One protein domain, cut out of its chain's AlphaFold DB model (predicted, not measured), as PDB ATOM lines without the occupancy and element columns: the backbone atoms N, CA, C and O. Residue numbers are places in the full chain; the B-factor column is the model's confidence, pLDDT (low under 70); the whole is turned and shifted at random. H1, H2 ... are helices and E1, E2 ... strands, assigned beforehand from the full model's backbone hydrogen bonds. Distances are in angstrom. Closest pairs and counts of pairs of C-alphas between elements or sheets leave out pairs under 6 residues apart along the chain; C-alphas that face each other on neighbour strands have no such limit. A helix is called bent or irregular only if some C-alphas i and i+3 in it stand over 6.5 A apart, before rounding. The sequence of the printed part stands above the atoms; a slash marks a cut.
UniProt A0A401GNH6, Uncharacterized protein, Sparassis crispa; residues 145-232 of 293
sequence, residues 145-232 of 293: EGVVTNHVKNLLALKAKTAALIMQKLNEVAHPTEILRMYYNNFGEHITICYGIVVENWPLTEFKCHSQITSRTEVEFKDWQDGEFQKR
ATOM      1  N   GLU A 145     127.313  86.439 134.320       77.62
ATOM      2  CA  GLU A 145     126.748  86.150 135.634       77.62
ATOM      3  C   GLU A 145     127.802  85.625 136.617       77.62
ATOM      4  O   GLU A 145     127.851  86.065 137.767       77.62
ATOM      5  N   GLY A 146     128.725  84.768 136.172       78.62
ATOM      6  CA  GLY A 146     129.831  84.293 137.002       78.62
ATOM      7  C   GLY A 146     130.764  85.421 137.451       78.62
ATOM      8  O   GLY A 146     131.200  85.462 138.603       78.62
ATOM      9  N   VAL A 147     131.026  86.395 136.578       77.00
ATOM     10  CA  VAL A 147     131.866  87.550 136.924       77.00
ATOM     11  C   VAL A 147     131.146  88.512 137.864       77.00
ATOM     12  O   VAL A 147     131.750  88.958 138.844       77.00
ATOM     13  N   VAL A 148     129.860  88.783 137.630       79.75
ATOM     14  CA  VAL A 148     129.043  89.620 138.522       79.75
ATOM     15  C   VAL A 148     128.908  88.966 139.897       79.75
ATOM     16  O   VAL A 148     129.184  89.608 140.910       79.75
ATOM     17  N   THR A 149     128.572  87.678 139.961       83.19
ATOM     18  CA  THR A 149     128.436  86.951 141.233       83.19
ATOM     19  C   THR A 149     129.761  86.872 141.986       83.19
ATOM     20  O   THR A 149     129.781  87.087 143.197       83.19
ATOM     21  N   ASN A 150     130.886  86.639 141.302       84.44
ATOM     22  CA  ASN A 150     132.207  86.680 141.928       84.44
ATOM     23  C   ASN A 150     132.553  88.093 142.428       84.44
ATOM     24  O   ASN A 150     133.088  88.252 143.524       84.44
ATOM     25  N   HIS A 151     132.222  89.139 141.667       84.25
ATOM     26  CA  HIS A 151     132.419  90.521 142.102       84.25
ATOM     27  C   HIS A 151     131.606  90.836 143.364       84.25
ATOM     28  O   HIS A 151     132.173  91.325 144.341       84.25
ATOM     29  N   VAL A 152     130.317  90.488 143.376       87.31
ATOM     30  CA  VAL A 152     129.423  90.667 144.528       87.31
ATOM     31  C   VAL A 152     129.925  89.875 145.736       87.31
ATOM     32  O   VAL A 152     130.032  90.439 146.822       87.31
ATOM     33  N   LYS A 153     130.315  88.605 145.559       90.38
ATOM     34  CA  LYS A 153     130.887  87.772 146.632       90.38
ATOM     35  C   LYS A 153     132.157  88.389 147.216       90.38
ATOM     36  O   LYS A 153     132.270  88.499 148.433       90.38
ATOM     37  N   ASN A 154     133.083  88.836 146.367       88.94
ATOM     38  CA  ASN A 154     134.317  89.484 146.814       88.94
ATOM     39  C   ASN A 154     134.038  90.801 147.547       88.94
ATOM     40  O   ASN A 154     134.663  91.082 148.567       88.94
ATOM     41  N   LEU A 155     133.084  91.593 147.060       88.38
ATOM     42  CA  LEU A 155     132.680  92.850 147.683       88.38
ATOM     43  C   LEU A 155     132.007  92.614 149.045       88.38
ATOM     44  O   LEU A 155     132.318  93.320 150.001       88.38
ATOM     45  N   LEU A 156     131.155  91.593 149.173       91.19
ATOM     46  CA  LEU A 156     130.561  91.187 150.452       91.19
ATOM     47  C   LEU A 156     131.614  90.668 151.439       91.19
ATOM     48  O   LEU A 156     131.591  91.051 152.607       91.19
ATOM     49  N   ALA A 157     132.561  89.848 150.976       91.19
ATOM     50  CA  ALA A 157     133.653  89.343 151.807       91.19
ATOM     51  C   ALA A 157     134.556  90.478 152.313       91.19
ATOM     52  O   ALA A 157     134.912  90.508 153.492       91.19
ATOM     53  N   LEU A 158     134.881  91.440 151.444       90.56
ATOM     54  CA  LEU A 158     135.612  92.647 151.818       90.56
ATOM     55  C   LEU A 158     134.827  93.455 152.857       90.56
ATOM     56  O   LEU A 158     135.363  93.713 153.927       90.56
ATOM     57  N   LYS A 159     133.541  93.749 152.621       91.44
ATOM     58  CA  LYS A 159     132.683  94.454 153.593       91.44
ATOM     59  C   LYS A 159     132.640  93.772 154.960       91.44
ATOM     60  O   LYS A 159     132.733  94.454 155.974       91.44
ATOM     61  N   ALA A 160     132.517  92.446 154.995       92.56
ATOM     62  CA  ALA A 160     132.493  91.684 156.241       92.56
ATOM     63  C   ALA A 160     133.828  91.785 156.996       92.56
ATOM     64  O   ALA A 160     133.839  92.037 158.201       92.56
ATOM     65  N   LYS A 161     134.955  91.643 156.287       91.19
ATOM     66  CA  LYS A 161     136.300  91.779 156.865       91.19
ATOM     67  C   LYS A 161     136.541  93.186 157.418       91.19
ATOM     68  O   LYS A 161     137.069  93.342 158.514       91.19
ATOM     69  N   THR A 162     136.137  94.192 156.657       90.44
ATOM     70  CA  THR A 162     136.231  95.613 156.986       90.44
ATOM     71  C   THR A 162     135.393  95.945 158.234       90.44
ATOM     72  O   THR A 162     135.915  96.518 159.190       90.44
ATOM     73  N   ALA A 163     134.148  95.463 158.319       92.19
ATOM     74  CA  ALA A 163     133.303  95.628 159.506       92.19
ATOM     75  C   ALA A 163     133.889  94.950 160.758       92.19
ATOM     76  O   ALA A 163     133.864  95.532 161.843       92.19
ATOM     77  N   ALA A 164     134.445  93.743 160.605       93.19
ATOM     78  CA  ALA A 164     135.105  93.032 161.698       93.19
ATOM     79  C   ALA A 164     136.328  93.800 162.227       93.19
ATOM     80  O   ALA A 164     136.514  93.888 163.438       93.19
ATOM     81  N   LEU A 165     137.121  94.402 161.332       91.75
ATOM     82  CA  LEU A 165     138.295  95.190 161.708       91.75
ATOM     83  C   LEU A 165     137.920  96.442 162.515       91.75
ATOM     84  O   LEU A 165     138.577  96.730 163.512       91.75
ATOM     85  N   ILE A 166     136.855  97.160 162.140       91.50
ATOM     86  CA  ILE A 166     136.415  98.330 162.923       91.50
ATOM     87  C   ILE A 166     135.912  97.910 164.293       91.50
ATOM     88  O   ILE A 166     136.278  98.533 165.281       91.50
ATOM     89  N   MET A 167     135.093  96.858 164.372       94.06
ATOM     90  CA  MET A 167     134.598  96.370 165.661       94.06
ATOM     91  C   MET A 167     135.742  95.957 166.582       94.06
ATOM     92  O   MET A 167     135.716  96.271 167.769       94.06
ATOM     93  N   GLN A 168     136.769  95.304 166.034       94.31
ATOM     94  CA  GLN A 168     137.980  94.985 166.780       94.31
ATOM     95  C   GLN A 168     138.654  96.260 167.313       94.31
ATOM     96  O   GLN A 168     138.911  96.355 168.511       94.31
ATOM     97  N   LYS A 169     138.887  97.259 166.453       92.12
ATOM     98  CA  LYS A 169     139.545  98.520 166.829       92.12
ATOM     99  C   LYS A 169     138.742  99.341 167.838       92.12
ATOM    100  O   LYS A 169     139.309  99.864 168.790       92.12
ATOM    101  N   LEU A 170     137.424  99.413 167.679       93.06
ATOM    102  CA  LEU A 170     136.540 100.080 168.632       93.06
ATOM    103  C   LEU A 170     136.605  99.418 170.010       93.06
ATOM    104  O   LEU A 170     136.720 100.122 171.008       93.06
ATOM    105  N   ASN A 171     136.593  98.085 170.072       95.06
ATOM    106  CA  ASN A 171     136.705  97.352 171.335       95.06
ATOM    107  C   ASN A 171     138.087  97.497 171.993       95.06
ATOM    108  O   ASN A 171     138.163  97.621 173.214       95.06
ATOM    109  N   GLU A 172     139.168  97.550 171.204       94.06
ATOM    110  CA  GLU A 172     140.521  97.847 171.707       94.06
ATOM    111  C   GLU A 172     140.565  99.208 172.433       94.06
ATOM    112  O   GLU A 172     141.175  99.328 173.495       94.06
ATOM    113  N   VAL A 173     139.871 100.219 171.901       93.75
ATOM    114  CA  VAL A 173     139.830 101.586 172.454       93.75
ATOM    115  C   VAL A 173     138.811 101.727 173.601       93.75
ATOM    116  O   VAL A 173     139.043 102.453 174.578       93.75
ATOM    117  N   ALA A 174     137.684 101.018 173.530       93.81
ATOM    118  CA  ALA A 174     136.598 101.091 174.511       93.81
ATOM    119  C   ALA A 174     136.917 100.417 175.857       93.81
ATOM    120  O   ALA A 174     136.239 100.703 176.847       93.81
ATOM    121  N   HIS A 175     137.964  99.583 175.923       89.69
ATOM    122  CA  HIS A 175     138.334  98.827 177.122       89.69
ATOM    123  C   HIS A 175     138.308  99.711 178.396       89.69
ATOM    124  O   HIS A 175     138.876 100.815 178.391       89.69
ATOM    125  N   PRO A 176     137.642  99.268 179.488       93.44
ATOM    126  CA  PRO A 176     137.168  97.903 179.775       93.44
ATOM    127  C   PRO A 176     135.768  97.529 179.255       93.44
ATOM    128  O   PRO A 176     135.347  96.392 179.458       93.44
ATOM    129  N   THR A 177     135.030  98.439 178.622       95.88
ATOM    130  CA  THR A 177     133.652  98.161 178.190       95.88
ATOM    131  C   THR A 177     133.632  97.588 176.773       95.88
ATOM    132  O   THR A 177     134.266  98.138 175.878       95.88
ATOM    133  N   GLU A 178     132.898  96.494 176.559       96.38
ATOM    134  CA  GLU A 178     132.748  95.867 175.240       96.38
ATOM    135  C   GLU A 178     131.559  96.465 174.474       96.38
ATOM    136  O   GLU A 178     130.427  96.508 174.965       96.38
ATOM    137  N   ILE A 179     131.806  96.908 173.243       96.31
ATOM    138  CA  ILE A 179     130.791  97.378 172.303       96.31
ATOM    139  C   ILE A 179     130.248  96.159 171.551       96.31
ATOM    140  O   ILE A 179     130.910  95.587 170.686       96.31
ATOM    141  N   LEU A 180     129.007  95.774 171.857       95.50
ATOM    142  CA  LEU A 180     128.359  94.584 171.282       95.50
ATOM    143  C   LEU A 180     127.900  94.770 169.829       95.50
ATOM    144  O   LEU A 180     127.782  93.805 169.074       95.50
ATOM    145  N   ARG A 181     127.580  96.006 169.433       95.19
ATOM    146  CA  ARG A 181     127.002  96.313 168.123       95.19
ATOM    147  C   ARG A 181     127.543  97.626 167.590       95.19
ATOM    148  O   ARG A 181     127.607  98.615 168.311       95.19
ATOM    149  N   MET A 182     127.840  97.642 166.295       93.81
ATOM    150  CA  MET A 182     128.235  98.856 165.602       93.81
ATOM    151  C   MET A 182     127.029  99.717 165.218       93.81
ATOM    152  O   MET A 182     126.128  99.242 164.517       93.81
ATOM    153  N   TYR A 183     127.045 100.987 165.620       95.25
ATOM    154  CA  TYR A 183     126.068 101.996 165.214       95.25
ATOM    155  C   TYR A 183     126.702 102.912 164.173       95.25
ATOM    156  O   TYR A 183     127.690 103.567 164.465       95.25
ATOM    157  N   TYR A 184     126.165 102.933 162.953       93.56
ATOM    158  CA  TYR A 184     126.616 103.870 161.912       93.56
ATOM    159  C   TYR A 184     125.750 105.129 161.896       93.56
ATOM    160  O   TYR A 184     126.261 106.232 161.748       93.56
ATOM    161  N   ASN A 185     124.445 104.963 162.112       94.50
ATOM    162  CA  ASN A 185     123.530 106.078 162.306       94.50
ATOM    163  C   ASN A 185     123.656 106.558 163.752       94.50
ATOM    164  O   ASN A 185     123.700 105.729 164.664       94.50
ATOM    165  N   ASN A 186     123.718 107.875 163.937       94.44
ATOM    166  CA  ASN A 186     123.888 108.520 165.240       94.44
ATOM    167  C   ASN A 186     125.116 107.993 166.005       94.44
ATOM    168  O   ASN A 186     125.065 107.763 167.214       94.44
ATOM    169  N   PHE A 187     126.236 107.791 165.297       94.25
ATOM    170  CA  PHE A 187     127.495 107.354 165.913       94.25
ATOM    171  C   PHE A 187     127.890 108.259 167.093       94.25
ATOM    172  O   PHE A 187     128.318 107.760 168.129       94.25
ATOM    173  N   GLY A 188     127.673 109.575 166.968       92.25
ATOM    174  CA  GLY A 188     127.928 110.537 168.042       92.25
ATOM    175  C   GLY A 188     127.173 110.206 169.333       92.25
ATOM    176  O   GLY A 188     127.778 110.105 170.394       92.25
ATOM    177  N   GLU A 189     125.870 109.947 169.242       95.25
ATOM    178  CA  GLU A 189     125.020 109.674 170.407       95.25
ATOM    179  C   GLU A 189     125.353 108.335 171.070       95.25
ATOM    180  O   GLU A 189     125.478 108.247 172.288       95.25
ATOM    181  N   HIS A 190     125.512 107.278 170.271       95.56
ATOM    182  CA  HIS A 190     125.659 105.924 170.804       95.56
ATOM    183  C   HIS A 190     127.099 105.533 171.126       95.56
ATOM    184  O   HIS A 190     127.313 104.670 171.978       95.56
ATOM    185  N   ILE A 191     128.079 106.109 170.428       94.62
ATOM    186  CA  ILE A 191     129.490 105.748 170.577       94.62
ATOM    187  C   ILE A 191     130.280 106.891 171.212       94.62
ATOM    188  O   ILE A 191     130.951 106.678 172.223       94.62
ATOM    189  N   THR A 192     130.186 108.108 170.675       94.06
ATOM    190  CA  THR A 192     130.986 109.228 171.189       94.06
ATOM    191  C   THR A 192     130.548 109.658 172.587       94.06
ATOM    192  O   THR A 192     131.399 109.725 173.468       94.06
ATOM    193  N   ILE A 193     129.252 109.858 172.840       92.31
ATOM    194  CA  ILE A 193     128.757 110.265 174.168       92.31
ATOM    195  C   ILE A 193     128.935 109.136 175.192       92.31
ATOM    196  O   ILE A 193     129.408 109.374 176.301       92.31
ATOM    197  N   CYS A 194     128.594 107.894 174.833       93.38
ATOM    198  CA  CYS A 194     128.649 106.778 175.780       93.38
ATOM    199  C   CYS A 194     130.076 106.326 176.131       93.38
ATOM    200  O   CYS A 194     130.302 105.888 177.258       93.38
ATOM    201  N   TYR A 195     131.025 106.396 175.189       94.12
ATOM    202  CA  TYR A 195     132.366 105.815 175.360       94.12
ATOM    203  C   TYR A 195     133.517 106.824 175.214       94.12
ATOM    204  O   TYR A 195     134.669 106.461 175.460       94.12
ATOM    205  N   GLY A 196     133.247 108.069 174.805       93.06
ATOM    206  CA  GLY A 196     134.280 109.086 174.566       93.06
ATOM    207  C   GLY A 196     135.172 108.782 173.357       93.06
ATOM    208  O   GLY A 196     136.349 109.150 173.339       93.06
ATOM    209  N   ILE A 197     134.654 108.046 172.368       92.88
ATOM    210  CA  ILE A 197     135.413 107.637 171.179       92.88
ATOM    211  C   ILE A 197     135.100 108.583 170.019       92.88
ATOM    212  O   ILE A 197     133.938 108.747 169.634       92.88
ATOM    213  N   VAL A 198     136.147 109.168 169.438       91.56
ATOM    214  CA  VAL A 198     136.072 110.019 168.243       91.56
ATOM    215  C   VAL A 198     136.863 109.350 167.121       91.56
ATOM    216  O   VAL A 198     137.952 108.820 167.342       91.56
ATOM    217  N   VAL A 199     136.289 109.327 165.917       90.50
ATOM    218  CA  VAL A 199     136.957 108.785 164.726       90.50
ATOM    219  C   VAL A 199     137.686 109.926 164.033       90.50
ATOM    220  O   VAL A 199     137.048 110.841 163.519       90.50
ATOM    221  N   GLU A 200     139.012 109.865 164.005       88.69
ATOM    222  CA  GLU A 200     139.848 110.818 163.275       88.69
ATOM    223  C   GLU A 200     140.433 110.158 162.020       88.69
ATOM    224  O   GLU A 200     140.543 108.935 161.937       88.69
ATOM    225  N   ASN A 201     140.791 110.970 161.018       87.88
ATOM    226  CA  ASN A 201     141.430 110.515 159.774       87.88
ATOM    227  C   ASN A 201     140.661 109.411 159.021       87.88
ATOM    228  O   ASN A 201     141.256 108.516 158.419       87.88
ATOM    229  N   TRP A 202     139.327 109.472 159.031       86.25
ATOM    230  CA  TRP A 202     138.508 108.542 158.261       86.25
ATOM    231  C   TRP A 202     138.776 108.712 156.750       86.25
ATOM    232  O   TRP A 202     138.731 109.835 156.251       86.25
ATOM    233  N   PRO A 203     139.047 107.630 155.990       84.31
ATOM    234  CA  PRO A 203     139.462 107.737 154.586       84.31
ATOM    235  C   PRO A 203     138.332 108.149 153.635       84.31
ATOM    236  O   PRO A 203     138.592 108.519 152.491       84.31
ATOM    237  N   LEU A 204     137.075 108.052 154.073       87.00
ATOM    238  CA  LEU A 204     135.925 108.520 153.305       87.00
ATOM    239  C   LEU A 204     135.476 109.881 153.833       87.00
ATOM    240  O   LEU A 204     135.718 110.228 154.983       87.00
ATOM    241  N   THR A 205     134.756 110.630 153.004       88.69
ATOM    242  CA  THR A 205     134.172 111.917 153.404       88.69
ATOM    243  C   THR A 205     133.189 111.778 154.563       88.69
ATOM    244  O   THR A 205     133.047 112.699 155.357       88.69
ATOM    245  N   GLU A 206     132.519 110.627 154.668       90.50
ATOM    246  CA  GLU A 206     131.490 110.362 155.670       90.50
ATOM    247  C   GLU A 206     131.623 108.949 156.251       90.50
ATOM    248  O   GLU A 206     131.976 107.981 155.558       90.50
ATOM    249  N   PHE A 207     131.305 108.818 157.540       89.50
ATOM    250  CA  PHE A 207     131.256 107.538 158.238       89.50
ATOM    251  C   PHE A 207     129.918 106.836 157.972       89.50
ATOM    252  O   PHE A 207     128.919 107.096 158.636       89.50
ATOM    253  N   LYS A 208     129.892 105.956 156.966       91.56
ATOM    254  CA  LYS A 208     128.671 105.293 156.478       91.56
ATOM    255  C   LYS A 208     128.665 103.783 156.707       91.56
ATOM    256  O   LYS A 208     129.712 103.144 156.825       91.56
ATOM    257  N   CYS A 209     127.468 103.195 156.730       91.69
ATOM    258  CA  CYS A 209     127.301 101.748 156.861       91.69
ATOM    259  C   CYS A 209     127.880 101.010 155.646       91.69
ATOM    260  O   CYS A 209     127.727 101.437 154.501       91.69
ATOM    261  N   HIS A 210     128.471  99.835 155.873       89.94
ATOM    262  CA  HIS A 210     129.045  99.002 154.815       89.94
ATOM    263  C   HIS A 210     128.049  98.653 153.702       89.94
ATOM    264  O   HIS A 210     128.452  98.480 152.553       89.94
ATOM    265  N   SER A 211     126.749  98.557 153.995       89.06
ATOM    266  CA  SER A 211     125.729  98.312 152.967       89.06
ATOM    267  C   SER A 211     125.676  99.433 151.922       89.06
ATOM    268  O   SER A 211     125.471  99.133 150.748       89.06
ATOM    269  N   GLN A 212     125.966 100.676 152.314       91.06
ATOM    270  CA  GLN A 212     125.939 101.867 151.458       91.06
ATOM    271  C   GLN A 212     127.224 102.065 150.632       91.06
ATOM    272  O   GLN A 212     127.268 102.926 149.756       91.06
ATOM    273  N   ILE A 213     128.279 101.280 150.876       89.19
ATOM    274  CA  ILE A 213     129.494 101.309 150.052       89.19
ATOM    275  C   ILE A 213     129.259 100.466 148.791       89.19
ATOM    276  O   ILE A 213     129.148  99.244 148.875       89.19
ATOM    277  N   THR A 214     129.166 101.080 147.616       88.44
ATOM    278  CA  THR A 214     128.879 100.359 146.357       88.44
ATOM    279  C   THR A 214     130.135 100.003 145.569       88.44
ATOM    280  O   THR A 214     130.118  99.060 144.782       88.44
ATOM    281  N   SER A 215     131.244 100.711 145.798       84.81
ATOM    282  CA  SER A 215     132.478 100.540 145.034       84.81
ATOM    283  C   SER A 215     133.511  99.694 145.771       84.81
ATOM    284  O   SER A 215     133.850  99.957 146.923       84.81
ATOM    285  N   ARG A 216     134.109  98.718 145.076       82.19
ATOM    286  CA  ARG A 216     135.261  97.954 145.587       82.19
ATOM    287  C   ARG A 216     136.452  98.859 145.912       82.19
ATOM    288  O   ARG A 216     137.154  98.596 146.879       82.19
ATOM    289  N   THR A 217     136.664  99.924 145.136       79.56
ATOM    290  CA  THR A 217     137.768 100.868 145.372       79.56
ATOM    291  C   THR A 217     137.596 101.626 146.687       79.56
ATOM    292  O   THR A 217     138.593 101.920 147.327       79.56
ATOM    293  N   GLU A 218     136.357 101.861 147.134       80.31
ATOM    294  CA  GLU A 218     136.080 102.442 148.458       80.31
ATOM    295  C   GLU A 218     136.375 101.462 149.608       80.31
ATOM    296  O   GLU A 218     136.692 101.901 150.707       80.31
ATOM    297  N   VAL A 219     136.300 100.144 149.373       77.88
ATOM    298  CA  VAL A 219     136.550  99.119 150.410       77.88
ATOM    299  C   VAL A 219     138.017  98.667 150.447       77.88
ATOM    300  O   VAL A 219     138.516  98.269 151.494       77.88
ATOM    301  N   GLU A 220     138.728  98.718 149.318       76.12
ATOM    302  CA  GLU A 220     140.125  98.268 149.192       76.12
ATOM    303  C   GLU A 220     141.176  99.289 149.656       76.12
ATOM    304  O   GLU A 220     142.363  99.108 149.366       76.12
ATOM    305  N   PHE A 221     140.787 100.339 150.384       72.12
ATOM    306  CA  PHE A 221     141.747 101.271 150.973       72.12
ATOM    307  C   PHE A 221     142.651 100.527 151.960       72.12
ATOM    308  O   PHE A 221     142.275 100.237 153.094       72.12
ATOM    309  N   LYS A 222     143.865 100.203 151.499       61.47
ATOM    310  CA  LYS A 222     144.931  99.586 152.301       61.47
ATOM    311  C   LYS A 222     145.263 100.413 153.544       61.47
ATOM    312  O   LYS A 222     145.663  99.841 154.549       61.47
ATOM    313  N   ASP A 223     144.977 101.707 153.481       57.81
ATOM    314  CA  ASP A 223     145.202 102.696 154.532       57.81
ATOM    315  C   ASP A 223     144.255 102.517 155.738       57.81
ATOM    316  O   ASP A 223     144.418 103.169 156.762       57.81
ATOM    317  N   TRP A 224     143.292 101.585 155.678       66.94
ATOM    318  CA  TRP A 224     142.480 101.202 156.841       66.94
ATOM    319  C   TRP A 224     143.292 100.630 158.002       66.94
ATOM    320  O   TRP A 224     142.823 100.656 159.136       66.94
ATOM    321  N   GLN A 225     144.477 100.076 157.734       61.75
ATOM    322  CA  GLN A 225     145.347  99.584 158.804       61.75
ATOM    323  C   GLN A 225     146.013 100.720 159.588       61.75
ATOM    324  O   GLN A 225     146.360 100.503 160.746       61.75
ATOM    325  N   ASP A 226     146.116 101.905 158.983       61.72
ATOM    326  CA  ASP A 226     146.824 103.060 159.541       61.72
ATOM    327  C   ASP A 226     145.868 104.097 160.160       61.72
ATOM    328  O   ASP A 226     146.313 105.038 160.811       61.72
ATOM    329  N   GLY A 227     144.550 103.935 159.984       61.25
ATOM    330  CA  GLY A 227     143.546 104.774 160.639       61.25
ATOM    331  C   GLY A 227     143.565 104.576 162.155       61.25
ATOM    332  O   GLY A 227     143.195 103.512 162.658       61.25
ATOM    333  N   GLU A 228     143.984 105.601 162.895       63.19
ATOM    334  CA  GLU A 228     144.006 105.575 164.356       63.19
ATOM    335  C   GLU A 228     142.649 105.998 164.935       63.19
ATOM    336  O   GLU A 228     142.190 107.122 164.751       63.19
ATOM    337  N   PHE A 229     142.015 105.101 165.692       69.56
ATOM    338  CA  PHE A 229     140.916 105.470 166.580       69.56
ATOM    339  C   PHE A 229     141.516 106.051 167.858       69.56
ATOM    340  O   PHE A 229     142.220 105.347 168.586       69.56
ATOM    341  N   GLN A 230     141.236 107.319 168.149       68.50
ATOM    342  CA  GLN A 230     141.745 107.966 169.352       68.50
ATOM    343  C   GLN A 230     140.658 108.033 170.429       68.50
ATOM    344  O   GLN A 230     139.536 108.491 170.204       68.50
ATOM    345  N   LYS A 231     141.001 107.576 171.639       71.62
ATOM    346  CA  LYS A 231     140.183 107.819 172.831       71.62
ATOM    347  C   LYS A 231     140.499 109.214 173.338       71.62
ATOM    348  O   LYS A 231     141.561 109.425 173.926       71.62
ATOM    349  N   ARG A 232     139.588 110.165 173.154       65.88
ATOM    350  CA  ARG A 232     139.745 111.482 173.767       65.88
ATOM    351  C   ARG A 232     139.131 111.428 175.162       65.88
ATOM    352  O   ARG A 232     137.943 111.659 175.340       65.88
TER     353      ARG A 232
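What this domain is: This is residues 145 to 232 of the 293 residues of an uncharacterized protein of Sparassis crispa (UniProt A0A401GNH6). One long helix, H1, is a spine, and the later chain folds back along it, with H2 and the small sheet E1 E2 near its last residues and H3 beside its residues 155 to 162. Residues 145 to 150 stick out. The printed part has 88 residues, mostly helix by named elements, ordered H1 H2 E1 H3 H4 E2; E1 and E2 are antiparallel. It is only just compact, close to loose, with a radius of gyration of the C-alphas of 14.2 A, spanning 46 by 23 by 20 A.

Where its parts are: Find C-alpha 145 at (126.748, 86.150, 135.634); H1 runs 42.8 A to residue 174. Next come H2, residues 187 to 195, 10.7 A; E1, residues 197 to 199; H3, residues 216 to 219; H4, residues 222 to 225, irregular but only just, with C-alphas 222 and 225 6.52 A apart; and E2, residues 229 to 231, with C-alpha 231 at (140.183, 107.819, 172.831).

How they stand to each other: H1 touches H3, closest at C-alphas 155 and 216, 6.1 A. H1 and H4 are near each other. H1 and H2 are close but not clearly touching, C-alphas 174 and 195 being 6.4 A apart. C-alphas 197 and 231 of E1 and E2 face each other at 5.1 A, with no N and O within hydrogen-bond range. H1 has every O i to N i+4 pair within range, H2 3 of 5; H3 and H4 are too short.

The domain as a whole: C-alphas 145 and 232, the farthest apart, are 47.6 A apart. The printed part has no cut; links H1 to H2 and E1 to H3 are long. Residues 222 to 230 and 232 have pLDDT under 70.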